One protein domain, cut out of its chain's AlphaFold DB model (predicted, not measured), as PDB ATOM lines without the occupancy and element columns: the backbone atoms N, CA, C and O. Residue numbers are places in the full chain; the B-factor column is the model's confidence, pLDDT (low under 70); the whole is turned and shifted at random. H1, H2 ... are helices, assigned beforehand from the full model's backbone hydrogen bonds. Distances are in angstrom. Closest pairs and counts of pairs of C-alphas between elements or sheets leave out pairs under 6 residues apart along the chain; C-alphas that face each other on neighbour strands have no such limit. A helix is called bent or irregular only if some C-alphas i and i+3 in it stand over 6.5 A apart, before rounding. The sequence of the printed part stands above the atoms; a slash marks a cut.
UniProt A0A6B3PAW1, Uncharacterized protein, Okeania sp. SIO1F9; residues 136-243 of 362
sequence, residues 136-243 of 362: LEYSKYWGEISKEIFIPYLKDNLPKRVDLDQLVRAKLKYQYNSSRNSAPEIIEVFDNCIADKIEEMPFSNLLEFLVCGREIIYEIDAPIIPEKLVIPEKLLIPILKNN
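This is residues 136 to 243 of the 362 residues of an uncharacterized protein of Okeania sp. SIO1F9 (UniProt A0A6B3PAW1). Three helices, H2, H3 and H4, lie side by side with their centres in a triangle, H4 packing on both of the others, and the short H1 sits at one end against the last turn of H3. At the other end H5 turns back from H4 and leads to the small H6 near H3, and a long loop from H6 crosses to H7, which runs alongside the later part of H4. The printed part has 108 residues with seven named helices, H1 to H7 along the chain, and no named strand: all helix. It is compact, with a radius of gyration of the C-alphas of 13.9 A and spans of 41 by 31 by 22 A.

H4, residues 184 to 200, touches H3, residues 164 to 177, at a shallow tilt of 14 degrees, opposite ways; the closest C-alphas are those of Lys 171 and Phe 190, 6.1 A, and the two form a helical hairpin. H4 also touches H2, residues 147 to 161, at a shallow tilt of 14 degrees, the same way, closest at the C-alphas of Pro 159 and Cys 193, 6.0 A. H2 and H3 are close but not clearly touching, with the C-alphas of Leu 158 and Leu 167 7.4 A apart. H1, residues 139 to 144, touches H3 at a steep tilt of 58 degrees, closest at the C-alphas of Lys 140 and Asn 177, 5.2 A. Helix packing is only just mostly aligned, 2 of 3 touching pairs being at a shallow tilt. H5, residues 203 to 212, is close to but not clearly touching H4, at a steep tilt of 54 degrees, with the C-alphas of Ile 198 and Leu 206 6.9 A apart. H7, residues 233 to 242, is also close to but not clearly touching H4, with the C-alphas of Ala 195 and Leu 235 6.3 A apart; H5 and H7 are near each other. H6, residues 215 to 219, is near H3 and meets H5 only through their link. Every O i to N i+4 pair is within hydrogen-bond range in H3, H4 and H5, against 8 of 11 in H2, 4 of 6 in H7, 0 of 2 in H1 and 0 of 1 in H6; O i to N i+3 pairs within range are 2 of 3 in H1 and 2 of 2 in H6.

H4 is the longest helix, 24.4 A from C-alpha 184 at (131.076, 120.462, 171.602) to C-alpha 200. H2 measures 20.1 A, H3 20.0 A, H7 14.2 A and H5 14.0 A. H1 begins at C-alpha 139, (132.484, 119.076, 155.956), and H7 ends at C-alpha 242, (124.208, 148.546, 173.509). H1 is irregular, with C-alphas 140 and 143 7.4 A apart; H2 and H7 are only just irregular, with C-alphas 156 and 159 7.0 A apart and C-alphas 235 and 238 6.6 A apart.

The two C-alphas farthest apart are those of Glu 144 and Asn 243, 41.4 A. The printed part has no cut. The link from H6 to H7, residues 220 to 232, is long. Mean pLDDT of the printed part is 79.5; residues 179 to 182 and 213 to 229 are under 70.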
ATOM      1  N   LEU A 136     135.839 122.942 153.570       78.81
ATOM      2  CA  LEU A 136     134.380 123.097 153.677       78.81
ATOM      3  C   LEU A 136     133.602 122.163 152.747       78.81
ATOM      4  O   LEU A 136     132.511 121.705 153.124       78.81
ATOM      5  N   GLU A 137     134.139 121.861 151.563       79.81
ATOM      6  CA  GLU A 137     133.521 120.929 150.608       79.81
ATOM      7  C   GLU A 137     133.392 119.520 151.204       79.81
ATOM      8  O   GLU A 137     132.438 118.786 150.930       79.81
ATOM      9  N   TYR A 138     134.284 119.189 152.137       79.00
ATOM     10  CA  TYR A 138     134.361 117.890 152.796       79.00
ATOM     11  C   TYR A 138     133.896 117.924 154.254       79.00
ATOM     12  O   TYR A 138     134.183 117.009 155.027       79.00
ATOM     13  N   SER A 139     133.084 118.924 154.617       77.50
ATOM     14  CA  SER A 139     132.484 119.076 155.956       77.50
ATOM     15  C   SER A 139     131.699 117.858 156.447       77.50
ATOM     16  O   SER A 139     131.585 117.642 157.654       77.50
ATOM     17  N   LYS A 140     131.208 117.005 155.538       78.88
ATOM     18  CA  LYS A 140     130.565 115.726 155.889       78.88
ATOM     19  C   LYS A 140     131.505 114.707 156.538       78.88
ATOM     20  O   LYS A 140     131.031 113.798 157.210       78.88
ATOM     21  N   TYR A 141     132.816 114.865 156.365       82.00
ATOM     22  CA  TYR A 141     133.837 113.981 156.927       82.00
ATOM     23  C   TYR A 141     134.595 114.606 158.099       82.00
ATOM     24  O   TYR A 141     135.498 113.978 158.636       82.00
ATOM     25  N   TRP A 142     134.242 115.814 158.550       82.06
ATOM     26  CA  TRP A 142     134.961 116.466 159.653       82.06
ATOM     27  C   TRP A 142     134.907 115.684 160.965       82.06
ATOM     28  O   TRP A 142     135.844 115.755 161.749       82.06
ATOM     29  N   GLY A 143     133.861 114.877 161.182       78.50
ATOM     30  CA  GLY A 143     133.799 113.959 162.325       78.50
ATOM     31  C   GLY A 143     134.860 112.847 162.300       78.50
ATOM     32  O   GLY A 143     135.020 112.133 163.287       78.50
ATOM     33  N   GLU A 144     135.569 112.678 161.184       82.06
ATOM     34  CA  GLU A 144     136.673 111.728 161.043       82.06
ATOM     35  C   GLU A 144     138.026 112.344 161.386       82.06
ATOM     36  O   GLU A 144     138.961 111.599 161.679       82.06
ATOM     37  N   ILE A 145     138.140 113.674 161.375       82.81
ATOM     38  CA  ILE A 145     139.352 114.378 161.792       82.81
ATOM     39  C   ILE A 145     139.392 114.345 163.319       82.81
ATOM     40  O   ILE A 145     138.395 114.657 163.976       82.81
ATOM     41  N   SER A 146     140.524 113.946 163.903       79.75
ATOM     42  CA  SER A 146     140.646 113.984 165.358       79.75
ATOM     43  C   SER A 146     140.507 115.425 165.856       79.75
ATOM     44  O   SER A 146     140.993 116.381 165.241       79.75
ATOM     45  N   LYS A 147     139.816 115.606 166.982       83.12
ATOM     46  CA  LYS A 147     139.594 116.940 167.553       83.12
ATOM     47  C   LYS A 147     140.909 117.582 167.996       83.12
ATOM     48  O   LYS A 147     141.047 118.799 167.924       83.12
ATOM     49  N   GLU A 148     141.872 116.757 168.396       82.38
ATOM     50  CA  GLU A 148     143.220 117.137 168.810       82.38
ATOM     51  C   GLU A 148     143.981 117.851 167.687       82.38
ATOM     52  O   GLU A 148     144.771 118.746 167.967       82.38
ATOM     53  N   ILE A 149     143.704 117.493 166.430       83.31
ATOM     54  CA  ILE A 149     144.287 118.115 165.235       83.31
ATOM     55  C   ILE A 149     143.390 119.253 164.741       83.31
ATOM     56  O   ILE A 149     143.859 120.350 164.426       83.31
ATOM     57  N   PHE A 150     142.080 119.012 164.683       86.88
ATOM     58  CA  PHE A 150     141.174 119.934 164.017       86.88
ATOM     59  C   PHE A 150     140.985 121.242 164.791       86.88
ATOM     60  O   PHE A 150     140.937 122.311 164.190       86.88
ATOM     61  N   ILE A 151     140.924 121.187 166.126       88.56
ATOM     62  CA  ILE A 151     140.740 122.379 166.963       88.56
ATOM     63  C   ILE A 151     141.894 123.382 166.795       88.56
ATOM     64  O   ILE A 151     141.594 124.549 166.533       88.56
ATOM     65  N   PRO A 152     143.182 122.993 166.925       88.50
ATOM     66  CA  PRO A 152     144.298 123.895 166.639       88.50
ATOM     67  C   PRO A 152     144.221 124.499 165.235       88.50
ATOM     68  O   PRO A 152     144.280 125.718 165.097       88.50
ATOM     69  N   TYR A 153     143.977 123.669 164.214       87.94
ATOM     70  CA  TYR A 153     143.856 124.147 162.838       87.94
ATOM     71  C   TYR A 153     142.757 125.206 162.684       87.94
ATOM     72  O   TYR A 153     142.993 126.258 162.087       87.94
ATOM     73  N   LEU A 154     141.566 124.959 163.242       88.62
ATOM     74  CA  LEU A 154     140.459 125.911 163.196       88.62
ATOM     75  C   LEU A 154     140.823 127.217 163.905       88.62
ATOM     76  O   LEU A 154     140.600 128.286 163.347       88.62
ATOM     77  N   LYS A 155     141.434 127.155 165.093       87.69
ATOM     78  CA  LYS A 155     141.864 128.354 165.830       87.69
ATOM     79  C   LYS A 155     142.869 129.197 165.042       87.69
ATOM     80  O   LYS A 155     142.777 130.421 165.063       87.69
ATOM     81  N   ASP A 156     143.787 128.561 164.322       85.38
ATOM     82  CA  ASP A 156     144.834 129.267 163.579       85.38
ATOM     83  C   ASP A 156     144.346 129.845 162.241       85.38
ATOM     84  O   ASP A 156     144.858 130.878 161.786       85.38
ATOM     85  N   ASN A 157     143.352 129.203 161.613       81.94
ATOM     86  CA  ASN A 157     142.918 129.517 160.249       81.94
ATOM     87  C   ASN A 157     141.589 130.273 160.168       81.94
ATOM     88  O   ASN A 157     141.457 131.143 159.303       81.94
ATOM     89  N   LEU A 158     140.624 129.999 161.053       82.44
ATOM     90  CA  LEU A 158     139.308 130.646 161.023       82.44
ATOM     91  C   LEU A 158     139.388 132.175 161.187       82.44
ATOM     92  O   LEU A 158     138.837 132.885 160.348       82.44
ATOM     93  N   PRO A 159     140.105 132.744 162.177       76.12
ATOM     94  CA  PRO A 159     140.040 134.190 162.415       76.12
ATOM     95  C   PRO A 159     140.605 135.034 161.263       76.12
ATOM     96  O   PRO A 159     140.226 136.192 161.083       76.12
ATOM     97  N   LYS A 160     141.529 134.466 160.476       76.38
ATOM     98  CA  LYS A 160     142.321 135.196 159.474       76.38
ATOM     99  C   LYS A 160     141.781 135.088 158.051       76.38
ATOM    100  O   LYS A 160     142.151 135.910 157.219       76.38
ATOM    101  N   ARG A 161     140.999 134.049 157.746       72.38
ATOM    102  CA  ARG A 161     140.755 133.628 156.354       72.38
ATOM    103  C   ARG A 161     139.294 133.646 155.928       72.38
ATOM    104  O   ARG A 161     139.045 133.511 154.736       72.38
ATOM    105  N   VAL A 162     138.361 133.805 156.863       82.56
ATOM    106  CA  VAL A 162     136.928 133.724 156.571       82.56
ATOM    107  C   VAL A 162     136.150 134.895 157.146       82.56
ATOM    108  O   VAL A 162     136.475 135.430 158.211       82.56
ATOM    109  N   ASP A 163     135.121 135.301 156.411       87.69
ATOM    110  CA  ASP A 163     134.141 136.269 156.885       87.69
ATOM    111  C   ASP A 163     133.116 135.617 157.835       87.69
ATOM    112  O   ASP A 163     133.096 134.400 158.054       87.69
ATOM    113  N   LEU A 164     132.271 136.455 158.443       86.62
ATOM    114  CA  LEU A 164     131.250 136.008 159.389       86.62
ATOM    115  C   LEU A 164     130.249 135.031 158.748       86.62
ATOM    116  O   LEU A 164     129.812 134.100 159.423       86.62
ATOM    117  N   ASP A 165     129.916 135.210 157.465       84.31
ATOM    118  CA  ASP A 165     128.977 134.339 156.756       84.31
ATOM    119  C   ASP A 165     129.548 132.933 156.583       84.31
ATOM    120  O   ASP A 165     128.928 131.937 156.961       84.31
ATOM    121  N   GLN A 166     130.779 132.848 156.086       84.31
ATOM    122  CA  GLN A 166     131.491 131.592 155.902       84.31
ATOM    123  C   GLN A 166     131.651 130.839 157.227       84.31
ATOM    124  O   GLN A 166     131.433 129.627 157.261       84.31
ATOM    125  N   LEU A 167     131.954 131.538 158.328       88.25
ATOM    126  CA  LEU A 167     132.031 130.943 159.670       88.25
ATOM    127  C   LEU A 167     130.703 130.347 160.124       88.25
ATOM    128  O   LEU A 167     130.642 129.209 160.595       88.25
ATOM    129  N   VAL A 168     129.635 131.122 159.968       86.31
ATOM    130  CA  VAL A 168     128.269 130.732 160.302       86.31
ATOM    131  C   VAL A 168     127.849 129.504 159.483       86.31
ATOM    132  O   VAL A 168     127.391 128.510 160.056       86.31
ATOM    133  N   ARG A 169     128.063 129.517 158.160       81.81
ATOM    134  CA  ARG A 169     127.763 128.383 157.271       81.81
ATOM    135  C   ARG A 169     128.589 127.146 157.627       81.81
ATOM    136  O   ARG A 169     128.048 126.040 157.660       81.81
ATOM    137  N   ALA A 170     129.879 127.315 157.918       84.94
ATOM    138  CA  ALA A 170     130.778 126.233 158.314       84.94
ATOM    139  C   ALA A 170     130.312 125.548 159.603       84.94
ATOM    140  O   ALA A 170     130.194 124.321 159.656       84.94
ATOM    141  N   LYS A 171     129.974 126.350 160.619       87.25
ATOM    142  CA  LYS A 171     129.431 125.870 161.890       87.25
ATOM    143  C   LYS A 171     128.143 125.076 161.681       87.25
ATOM    144  O   LYS A 171     128.029 123.970 162.209       87.25
ATOM    145  N   LEU A 172     127.196 125.604 160.900       82.44
ATOM    146  CA  LEU A 172     125.936 124.915 160.605       82.44
ATOM    147  C   LEU A 172     126.165 123.578 159.892       82.44
ATOM    148  O   LEU A 172     125.598 122.563 160.299       82.44
ATOM    149  N   LYS A 173     127.027 123.557 158.864       81.62
ATOM    150  CA  LYS A 173     127.393 122.321 158.155       81.62
ATOM    151  C   LYS A 173     127.982 121.287 159.111       81.62
ATOM    152  O   LYS A 173     127.583 120.127 159.063       81.62
ATOM    153  N   TYR A 174     128.878 121.696 160.007       83.19
ATOM    154  CA  TYR A 174     129.442 120.799 161.012       83.19
ATOM    155  C   TYR A 174     128.375 120.280 161.988       83.19
ATOM    156  O   TYR A 174     128.266 119.074 162.181       83.19
ATOM    157  N   GLN A 175     127.520 121.147 162.542       82.00
ATOM    158  CA  GLN A 175     126.428 120.731 163.436       82.00
ATOM    159  C   GLN A 175     125.491 119.710 162.780       82.00
ATOM    160  O   GLN A 175     125.096 118.731 163.415       82.00
ATOM    161  N   TYR A 176     125.161 119.924 161.507       79.06
ATOM    162  CA  TYR A 176     124.297 119.034 160.740       79.06
ATOM    163  C   TYR A 176     124.966 117.677 160.468       79.06
ATOM    164  O   TYR A 176     124.429 116.621 160.822       79.06
ATOM    165  N   ASN A 177     126.167 117.702 159.888       76.44
ATOM    166  CA  ASN A 177     126.888 116.493 159.490       76.44
ATOM    167  C   ASN A 177     127.350 115.662 160.691       76.44
ATOM    168  O   ASN A 177     127.425 114.437 160.613       76.44
ATOM    169  N   SER A 178     127.614 116.308 161.826       71.31
ATOM    170  CA  SER A 178     128.076 115.652 163.044       71.31
ATOM    171  C   SER A 178     126.944 115.280 164.003       71.31
ATOM    172  O   SER A 178     127.235 114.929 165.138       71.31
ATOM    173  N   SER A 179     125.672 115.292 163.587       60.72
ATOM    174  CA  SER A 179     124.479 115.129 164.449       60.72
ATOM    175  C   SER A 179     124.444 113.918 165.409       60.72
ATOM    176  O   SER A 179     123.610 113.893 166.311       60.72
ATOM    177  N   ARG A 180     125.345 112.930 165.281       57.28
ATOM    178  CA  ARG A 180     125.526 111.842 166.267       57.28
ATOM    179  C   ARG A 180     126.785 111.938 167.140       57.28
ATOM    180  O   ARG A 180     126.806 111.293 168.177       57.28
ATOM    181  N   ASN A 181     127.793 112.725 166.751       63.12
ATOM    182  CA  ASN A 181     129.121 112.804 167.382       63.12
ATOM    183  C   ASN A 181     129.729 114.224 167.334       63.12
ATOM    184  O   ASN A 181     130.947 114.373 167.258       63.12
ATOM    185  N   SER A 182     128.917 115.284 167.317       66.81
ATOM    186  CA  SER A 182     129.437 116.652 167.276       66.81
ATOM    187  C   SER A 182     130.248 116.910 168.538       66.81
ATOM    188  O   SER A 182     129.673 116.944 169.623       66.81
ATOM    189  N   ALA A 183     131.561 117.090 168.397       81.56
ATOM    190  CA  ALA A 183     132.422 117.505 169.495       81.56
ATOM    191  C   ALA A 183     132.018 118.931 169.912       81.56
ATOM    192  O   ALA A 183     132.171 119.850 169.091       81.56
ATOM    193  N   PRO A 184     131.470 119.137 171.127       85.69
ATOM    194  CA  PRO A 184     131.076 120.462 171.602       85.69
ATOM    195  C   PRO A 184     132.234 121.462 171.574       85.69
ATOM    196  O   PRO A 184     132.017 122.642 171.324       85.69
ATOM    197  N   GLU A 185     133.465 120.980 171.738       88.81
ATOM    198  CA  GLU A 185     134.681 121.788 171.716       88.81
ATOM    199  C   GLU A 185     134.918 122.442 170.340       88.81
ATOM    200  O   GLU A 185     135.387 123.572 170.265       88.81
ATOM    201  N   ILE A 186     134.548 121.778 169.236       88.06
ATOM    202  CA  ILE A 186     134.638 122.373 167.889       88.06
ATOM    203  C   ILE A 186     133.568 123.458 167.711       88.06
ATOM    204  O   ILE A 186     133.843 124.510 167.136       88.06
ATOM    205  N   ILE A 187     132.359 123.241 168.243       87.88
ATOM    206  CA  ILE A 187     131.299 124.263 168.242       87.88
ATOM    207  C   ILE A 187     131.729 125.493 169.030       87.88
ATOM    208  O   ILE A 187     131.485 126.610 168.590       87.88
ATOM    209  N   GLU A 188     132.395 125.289 170.162       90.44
ATOM    210  CA  GLU A 188     132.936 126.368 170.977       90.44
ATOM    211  C   GLU A 188     133.999 127.178 170.220       90.44
ATOM    212  O   GLU A 188     133.984 128.405 170.281       90.44
ATOM    213  N   VAL A 189     134.869 126.531 169.432       91.56
ATOM    214  CA  VAL A 189     135.826 127.243 168.562       91.56
ATOM    215  C   VAL A 189     135.102 128.121 167.541       91.56
ATOM    216  O   VAL A 189     135.476 129.283 167.379       91.56
ATOM    217  N   PHE A 190     134.054 127.605 166.890       90.94
ATOM    218  CA  PHE A 190     133.237 128.411 165.980       90.94
ATOM    219  C   PHE A 190     132.542 129.568 166.700       90.94
ATOM    220  O   PHE A 190     132.579 130.686 166.200       90.94
ATOM    221  N   ASP A 191     131.929 129.323 167.863       90.69
ATOM    222  CA  ASP A 191     131.269 130.357 168.668       90.69
ATOM    223  C   ASP A 191     132.239 131.484 169.043       90.69
ATOM    224  O   ASP A 191     131.874 132.650 168.915       90.69
ATOM    225  N   ASN A 192     133.464 131.147 169.452       91.44
ATOM    226  CA  ASN A 192     134.487 132.131 169.807       91.44
ATOM    227  C   ASN A 192     134.932 132.943 168.583       91.44
ATOM    228  O   ASN A 192     134.925 134.165 168.635       91.44
ATOM    229  N   CYS A 193     135.211 132.293 167.448       90.88
ATOM    230  CA  CYS A 193     135.585 133.010 166.221       90.88
ATOM    231  C   CYS A 193     134.447 133.906 165.703       90.88
ATOM    232  O   CYS A 193     134.690 134.997 165.192       90.88
ATOM    233  N   ILE A 194     133.196 133.449 165.825       90.81
ATOM    234  CA  ILE A 194     132.007 134.242 165.501       90.81
ATOM    235  C   ILE A 194     131.910 135.448 166.442       90.81
ATOM    236  O   ILE A 194     131.654 136.548 165.964       90.81
ATOM    237  N   ALA A 195     132.127 135.265 167.747       90.50
ATOM    238  CA  ALA A 195     132.118 136.358 168.717       90.50
ATOM    239  C   ALA A 195     133.166 137.424 168.369       90.50
ATOM    240  O   ALA A 195     132.804 138.592 168.240       90.50
ATOM    241  N   ASP A 196     134.407 137.005 168.108       90.31
ATOM    242  CA  ASP A 196     135.504 137.898 167.719       90.31
ATOM    243  C   ASP A 196     135.144 138.686 166.447       90.31
ATOM    244  O   ASP A 196     135.271 139.910 166.395       90.31
ATOM    245  N   LYS A 197     134.600 138.009 165.424       90.56
ATOM    246  CA  LYS A 197     134.187 138.669 164.174       90.56
ATOM    247  C   LYS A 197     133.041 139.643 164.349       90.56
ATOM    248  O   LYS A 197     132.990 140.644 163.639       90.56
ATOM    249  N   ILE A 198     132.111 139.346 165.244       90.69
ATOM    250  CA  ILE A 198     131.012 140.253 165.547       90.69
ATOM    251  C   ILE A 198     131.538 141.489 166.292       90.69
ATOM    252  O   ILE A 198     131.090 142.593 165.995       90.69
ATOM    253  N   GLU A 199     132.478 141.325 167.225       88.75
ATOM    254  CA  GLU A 199     133.076 142.436 167.979       88.75
ATOM    255  C   GLU A 199     133.884 143.383 167.074       88.75
ATOM    256  O   GLU A 199     133.821 144.601 167.232       88.75
ATOM    257  N   GLU A 200     134.581 142.837 166.075       90.19
ATOM    258  CA  GLU A 200     135.316 143.609 165.063       90.19
ATOM    259  C   GLU A 200     134.402 144.314 164.041       90.19
ATOM    260  O   GLU A 200     134.833 145.240 163.344       90.19
ATOM    261  N   MET A 201     133.146 143.875 163.903       90.75
ATOM    262  CA  MET A 201     132.250 144.321 162.838       90.75
ATOM    263  C   MET A 201     131.510 145.618 163.211       90.75
ATOM    264  O   MET A 201     130.889 145.696 164.272       90.75
ATOM    265  N   PRO A 202     131.466 146.631 162.318       93.69
ATOM    266  CA  PRO A 202     130.599 147.788 162.515       93.69
ATOM    267  C   PRO A 202     129.145 147.359 162.718       93.69
ATOM    268  O   PRO A 202     128.627 146.536 161.960       93.69
ATOM    269  N   PHE A 203     128.456 147.952 163.696       92.56
ATOM    270  CA  PHE A 203     127.092 147.544 164.042       92.56
ATOM    271  C   PHE A 203     126.114 147.612 162.855       92.56
ATOM    272  O   PHE A 203     125.249 146.752 162.732       92.56
ATOM    273  N   SER A 204     126.277 148.584 161.949       90.38
ATOM    274  CA  SER A 204     125.489 148.673 160.711       90.38
ATOM    275  C   SER A 204     125.619 147.416 159.848       90.38
ATOM    276  O   SER A 204     124.617 146.875 159.391       90.38
ATOM    277  N   ASN A 205     126.844 146.910 159.691       91.00
ATOM    278  CA  ASN A 205     127.131 145.724 158.890       91.00
ATOM    279  C   ASN A 205     126.618 144.464 159.592       91.00
ATOM    280  O   ASN A 205     126.081 143.574 158.938       91.00
ATOM    281  N   LEU A 206     126.726 144.403 160.925       90.88
ATOM    282  CA  LEU A 206     126.144 143.314 161.710       90.88
ATOM    283  C   LEU A 206     124.623 143.283 161.556       90.88
ATOM    284  O   LEU A 206     124.035 142.217 161.394       90.88
ATOM    285  N   LEU A 207     123.972 144.442 161.594       88.25
ATOM    286  CA  LEU A 207     122.529 144.526 161.433       88.25
ATOM    287  C   LEU A 207     122.099 144.076 160.031       88.25
ATOM    288  O   LEU A 207     121.155 143.298 159.904       88.25
ATOM    289  N   GLU A 208     122.812 144.512 158.992       87.12
ATOM    290  CA  GLU A 208     122.612 144.019 157.628       87.12
ATOM    291  C   GLU A 208     122.817 142.505 157.546       87.12
ATOM    292  O   GLU A 208     121.983 141.815 156.967       87.12
ATOM    293  N   PHE A 209     123.849 141.960 158.194       87.25
ATOM    294  CA  PHE A 209     124.078 140.518 158.268       87.25
ATOM    295  C   PHE A 209     122.917 139.777 158.951       87.25
ATOM    296  O   PHE A 209     122.450 138.763 158.442       87.25
ATOM    297  N   LEU A 210     122.397 140.280 160.073       84.94
ATOM    298  CA  LEU A 210     121.291 139.644 160.803       84.94
ATOM    299  C   LEU A 210     119.967 139.661 160.025       84.94
ATOM    300  O   LEU A 210     119.139 138.760 160.188       84.94
ATOM    301  N   VAL A 211     119.771 140.679 159.186       80.38
ATOM    302  CA  VAL A 211     118.589 140.839 158.331       80.38
ATOM    303  C   VAL A 211     118.743 140.008 157.047       80.38
ATOM    304  O   VAL A 211     117.875 139.204 156.708       80.38
ATOM    305  N   CYS A 212     119.854 140.142 156.328       73.56
ATOM    306  CA  CYS A 212     120.073 139.501 155.027       73.56
ATOM    307  C   CYS A 212     120.537 138.040 155.145       73.56
ATOM    308  O   CYS A 212     120.082 137.188 154.384       73.56
ATOM    309  N   GLY A 213     121.366 137.714 156.139       62.38
ATOM    310  CA  GLY A 213     122.015 136.408 156.316       62.38
ATOM    311  C   GLY A 213     121.081 135.236 156.630       62.38
ATOM    312  O   GLY A 213     121.530 134.100 156.737       62.38
ATOM    313  N   ARG A 214     119.768 135.463 156.747       60.38
ATOM    314  CA  ARG A 214     118.775 134.383 156.873       60.38
ATOM    315  C   ARG A 214     118.378 133.753 155.538       60.38
ATOM    316  O   ARG A 214     117.928 132.613 155.526       60.38
ATOM    317  N   GLU A 215     118.571 134.450 154.418       54.31
ATOM    318  CA  GLU A 215     118.281 133.915 153.070       54.31
ATOM    319  C   GLU A 215     119.289 132.841 152.639       54.31
ATOM    320  O   GLU A 215     118.991 131.946 151.854       54.31
ATOM    321  N   ILE A 216     120.468 132.885 153.242       50.78
ATOM    322  CA  ILE A 216     121.608 132.001 153.017       50.78
ATOM    323  C   ILE A 216     121.319 130.542 153.408       50.78
ATOM    324  O   ILE A 216     121.907 129.611 152.855       50.78
ATOM    325  N   ILE A 217     120.367 130.321 154.317       51.81
ATOM    326  CA  ILE A 217     119.999 128.987 154.811       51.81
ATOM    327  C   ILE A 217     119.391 128.119 153.690       51.81
ATOM    328  O   ILE A 217     119.518 126.896 153.736       51.81
ATOM    329  N   TYR A 218     118.798 128.725 152.654       47.97
ATOM    330  CA  TYR A 218     118.150 127.995 151.555       47.97
ATOM    331  C   TYR A 218     119.122 127.389 150.527       47.97
ATOM    332  O   TYR A 218     118.702 126.543 149.744       47.97
ATOM    333  N   GLU A 219     120.398 127.794 150.513       50.28
ATOM    334  CA  GLU A 219     121.403 127.286 149.557       50.28
ATOM    335  C   GLU A 219     122.143 126.036 150.044       50.28
ATOM    336  O   GLU A 219     122.924 125.436 149.307       50.28
ATOM    337  N   ILE A 220     121.954 125.645 151.303       55.78
ATOM    338  CA  ILE A 220     122.514 124.396 151.804       55.78
ATOM    339  C   ILE A 220     121.562 123.291 151.333       55.78
ATOM    340  O   ILE A 220     120.388 123.330 151.689       55.78
ATOM    341  N   ASP A 221     122.058 122.284 150.603       54.75
ATOM    342  CA  ASP A 221     121.335 121.045 150.223       54.75
ATOM    343  C   ASP A 221     120.894 120.187 151.444       54.75
ATOM    344  O   ASP A 221     120.770 118.963 151.378       54.75
ATOM    345  N   ALA A 222     120.692 120.810 152.605       52.91
ATOM    346  CA  ALA A 222     120.208 120.203 153.826       52.91
ATOM    347  C   ALA A 222     118.683 120.397 153.939       52.91
ATOM    348  O   ALA A 222     118.164 121.481 153.664       52.91
ATOM    349  N   PRO A 223     117.933 119.376 154.388       51.06
ATOM    350  CA  PRO A 223     116.515 119.515 154.684       51.06
ATOM    351  C   PRO A 223     116.322 120.582 155.768       51.06
ATOM    352  O   PRO A 223     116.841 120.423 156.869       51.06
ATOM    353  N   ILE A 224     115.591 121.647 155.412       52.31
ATOM    354  CA  ILE A 224     115.005 122.707 156.254       52.31
ATOM    355  C   ILE A 224     115.655 122.783 157.646       52.31
ATOM    356  O   ILE A 224     115.147 122.222 158.620       52.31
ATOM    357  N   ILE A 225     116.790 123.482 157.746       52.75
ATOM    358  CA  ILE A 225     117.320 123.889 159.051       52.75
ATOM    359  C   ILE A 225     116.247 124.800 159.671       52.75
ATOM    360  O   ILE A 225     115.808 125.737 158.999       52.75
ATOM    361  N   PRO A 226     115.762 124.531 160.899       46.91
ATOM    362  CA  PRO A 226     114.760 125.388 161.520       46.91
ATOM    363  C   PRO A 226     115.276 126.831 161.560       46.91
ATOM    364  O   PRO A 226     116.452 127.034 161.850       46.91
ATOM    365  N   GLU A 227     114.390 127.801 161.294       52.12
ATOM    366  CA  GLU A 227     114.583 129.272 161.217       52.12
ATOM    367  C   GLU A 227     115.181 129.938 162.482       52.12
ATOM    368  O   GLU A 227     114.998 131.127 162.739       52.12
ATOM    369  N   LYS A 228     115.879 129.190 163.332       54.88
ATOM    370  CA  LYS A 228     116.495 129.683 164.553       54.88
ATOM    371  C   LYS A 228     117.773 130.449 164.216       54.88
ATOM    372  O   LYS A 228     118.523 130.052 163.326       54.88
ATOM    373  N   LEU A 229     118.019 131.535 164.952       58.28
ATOM    374  CA  LEU A 229     119.204 132.365 164.762       58.28
ATOM    375  C   LEU A 229     120.481 131.531 164.702       58.28
ATOM    376  O   LEU A 229     120.762 130.709 165.576       58.28
ATOM    377  N   VAL A 230     121.267 131.812 163.668       70.38
ATOM    378  CA  VAL A 230     122.502 131.088 163.381       70.38
ATOM    379  C   VAL A 230     123.631 131.472 164.344       70.38
ATOM    380  O   VAL A 230     124.521 130.673 164.652       70.38
ATOM    381  N   ILE A 231     123.553 132.687 164.889       80.94
ATOM    382  CA  ILE A 231     124.435 133.166 165.946       80.94
ATOM    383  C   ILE A 231     123.737 132.947 167.300       80.94
ATOM    384  O   ILE A 231     122.586 133.357 167.463       80.94
ATOM    385  N   PRO A 232     124.412 132.334 168.291       81.31
ATOM    386  CA  PRO A 232     123.862 132.171 169.630       81.31
ATOM    387  C   PRO A 232     123.400 133.501 170.244       81.31
ATOM    388  O   PRO A 232     124.169 134.458 170.310       81.31
ATOM    389  N   GLU A 233     122.182 133.533 170.790       84.25
ATOM    390  CA  GLU A 233     121.616 134.722 171.454       84.25
ATOM    391  C   GLU A 233     122.527 135.267 172.565       84.25
ATOM    392  O   GLU A 233     122.658 136.478 172.709       84.25
ATOM    393  N   LYS A 234     123.233 134.385 173.292       85.62
ATOM    394  CA  LYS A 234     124.213 134.765 174.329       85.62
ATOM    395  C   LYS A 234     125.316 135.702 173.813       85.62
ATOM    396  O   LYS A 234     125.838 136.488 174.595       85.62
ATOM    397  N   LEU A 235     125.671 135.603 172.528       85.81
ATOM    398  CA  LEU A 235     126.677 136.454 171.890       85.81
ATOM    399  C   LEU A 235     126.044 137.747 171.368       85.81
ATOM    400  O   LEU A 235     126.626 138.814 171.505       85.81
ATOM    401  N   LEU A 236     124.835 137.662 170.806       87.56
ATOM    402  CA  LEU A 236     124.167 138.808 170.184       87.56
ATOM    403  C   LEU A 236     123.561 139.786 171.182       87.56
ATOM    404  O   LEU A 236     123.695 140.994 171.003       87.56
ATOM    405  N   ILE A 237     122.882 139.284 172.215       89.62
ATOM    406  CA  ILE A 237     122.101 140.114 173.137       89.62
ATOM    407  C   ILE A 237     122.938 141.270 173.707       89.62
ATOM    408  O   ILE A 237     122.487 142.407 173.576       89.62
ATOM    409  N   PRO A 238     124.154 141.067 174.259       92.00
ATOM    410  CA  PRO A 238     124.955 142.173 174.795       92.00
ATOM    411  C   PRO A 238     125.194 143.309 173.789       92.00
ATOM    412  O   PRO A 238     125.115 144.485 174.141       92.00
ATOM    413  N   ILE A 239     125.428 142.970 172.521       92.50
ATOM    414  CA  ILE A 239     125.690 143.947 171.459       92.50
ATOM    415  C   ILE A 239     124.406 144.671 171.064       92.50
ATOM    416  O   ILE A 239     124.407 145.895 170.923       92.50
ATOM    417  N   LEU A 240     123.299 143.937 170.927       92.62
ATOM    418  CA  LEU A 240     122.000 144.522 170.600       92.62
ATOM    419  C   LEU A 240     121.534 145.491 171.697       92.62
ATOM    420  O   LEU A 240     121.070 146.588 171.388       92.62
ATOM    421  N   LYS A 241     121.736 145.136 172.974       92.81
ATOM    422  CA  LYS A 241     121.410 145.985 174.134       92.81
ATOM    423  C   LYS A 241     122.172 147.316 174.120       92.81
ATOM    424  O   LYS A 241     121.608 148.356 174.450       92.81
ATOM    425  N   ASN A 242     123.416 147.320 173.646       93.38
ATOM    426  CA  ASN A 242     124.208 148.546 173.509       93.38
ATOM    427  C   ASN A 242     123.804 149.415 172.302       93.38
ATOM    428  O   ASN A 242     124.232 150.563 172.209       93.38
ATOM    429  N   ASN A 243     122.967 148.901 171.396       95.31
ATOM    430  CA  ASN A 243     122.615 149.549 170.131       95.31
ATOM    431  C   ASN A 243     121.094 149.692 169.915       95.31
ATOM    432  O   ASN A 243     120.627 149.812 168.781       95.31
TER     433      ASN A 243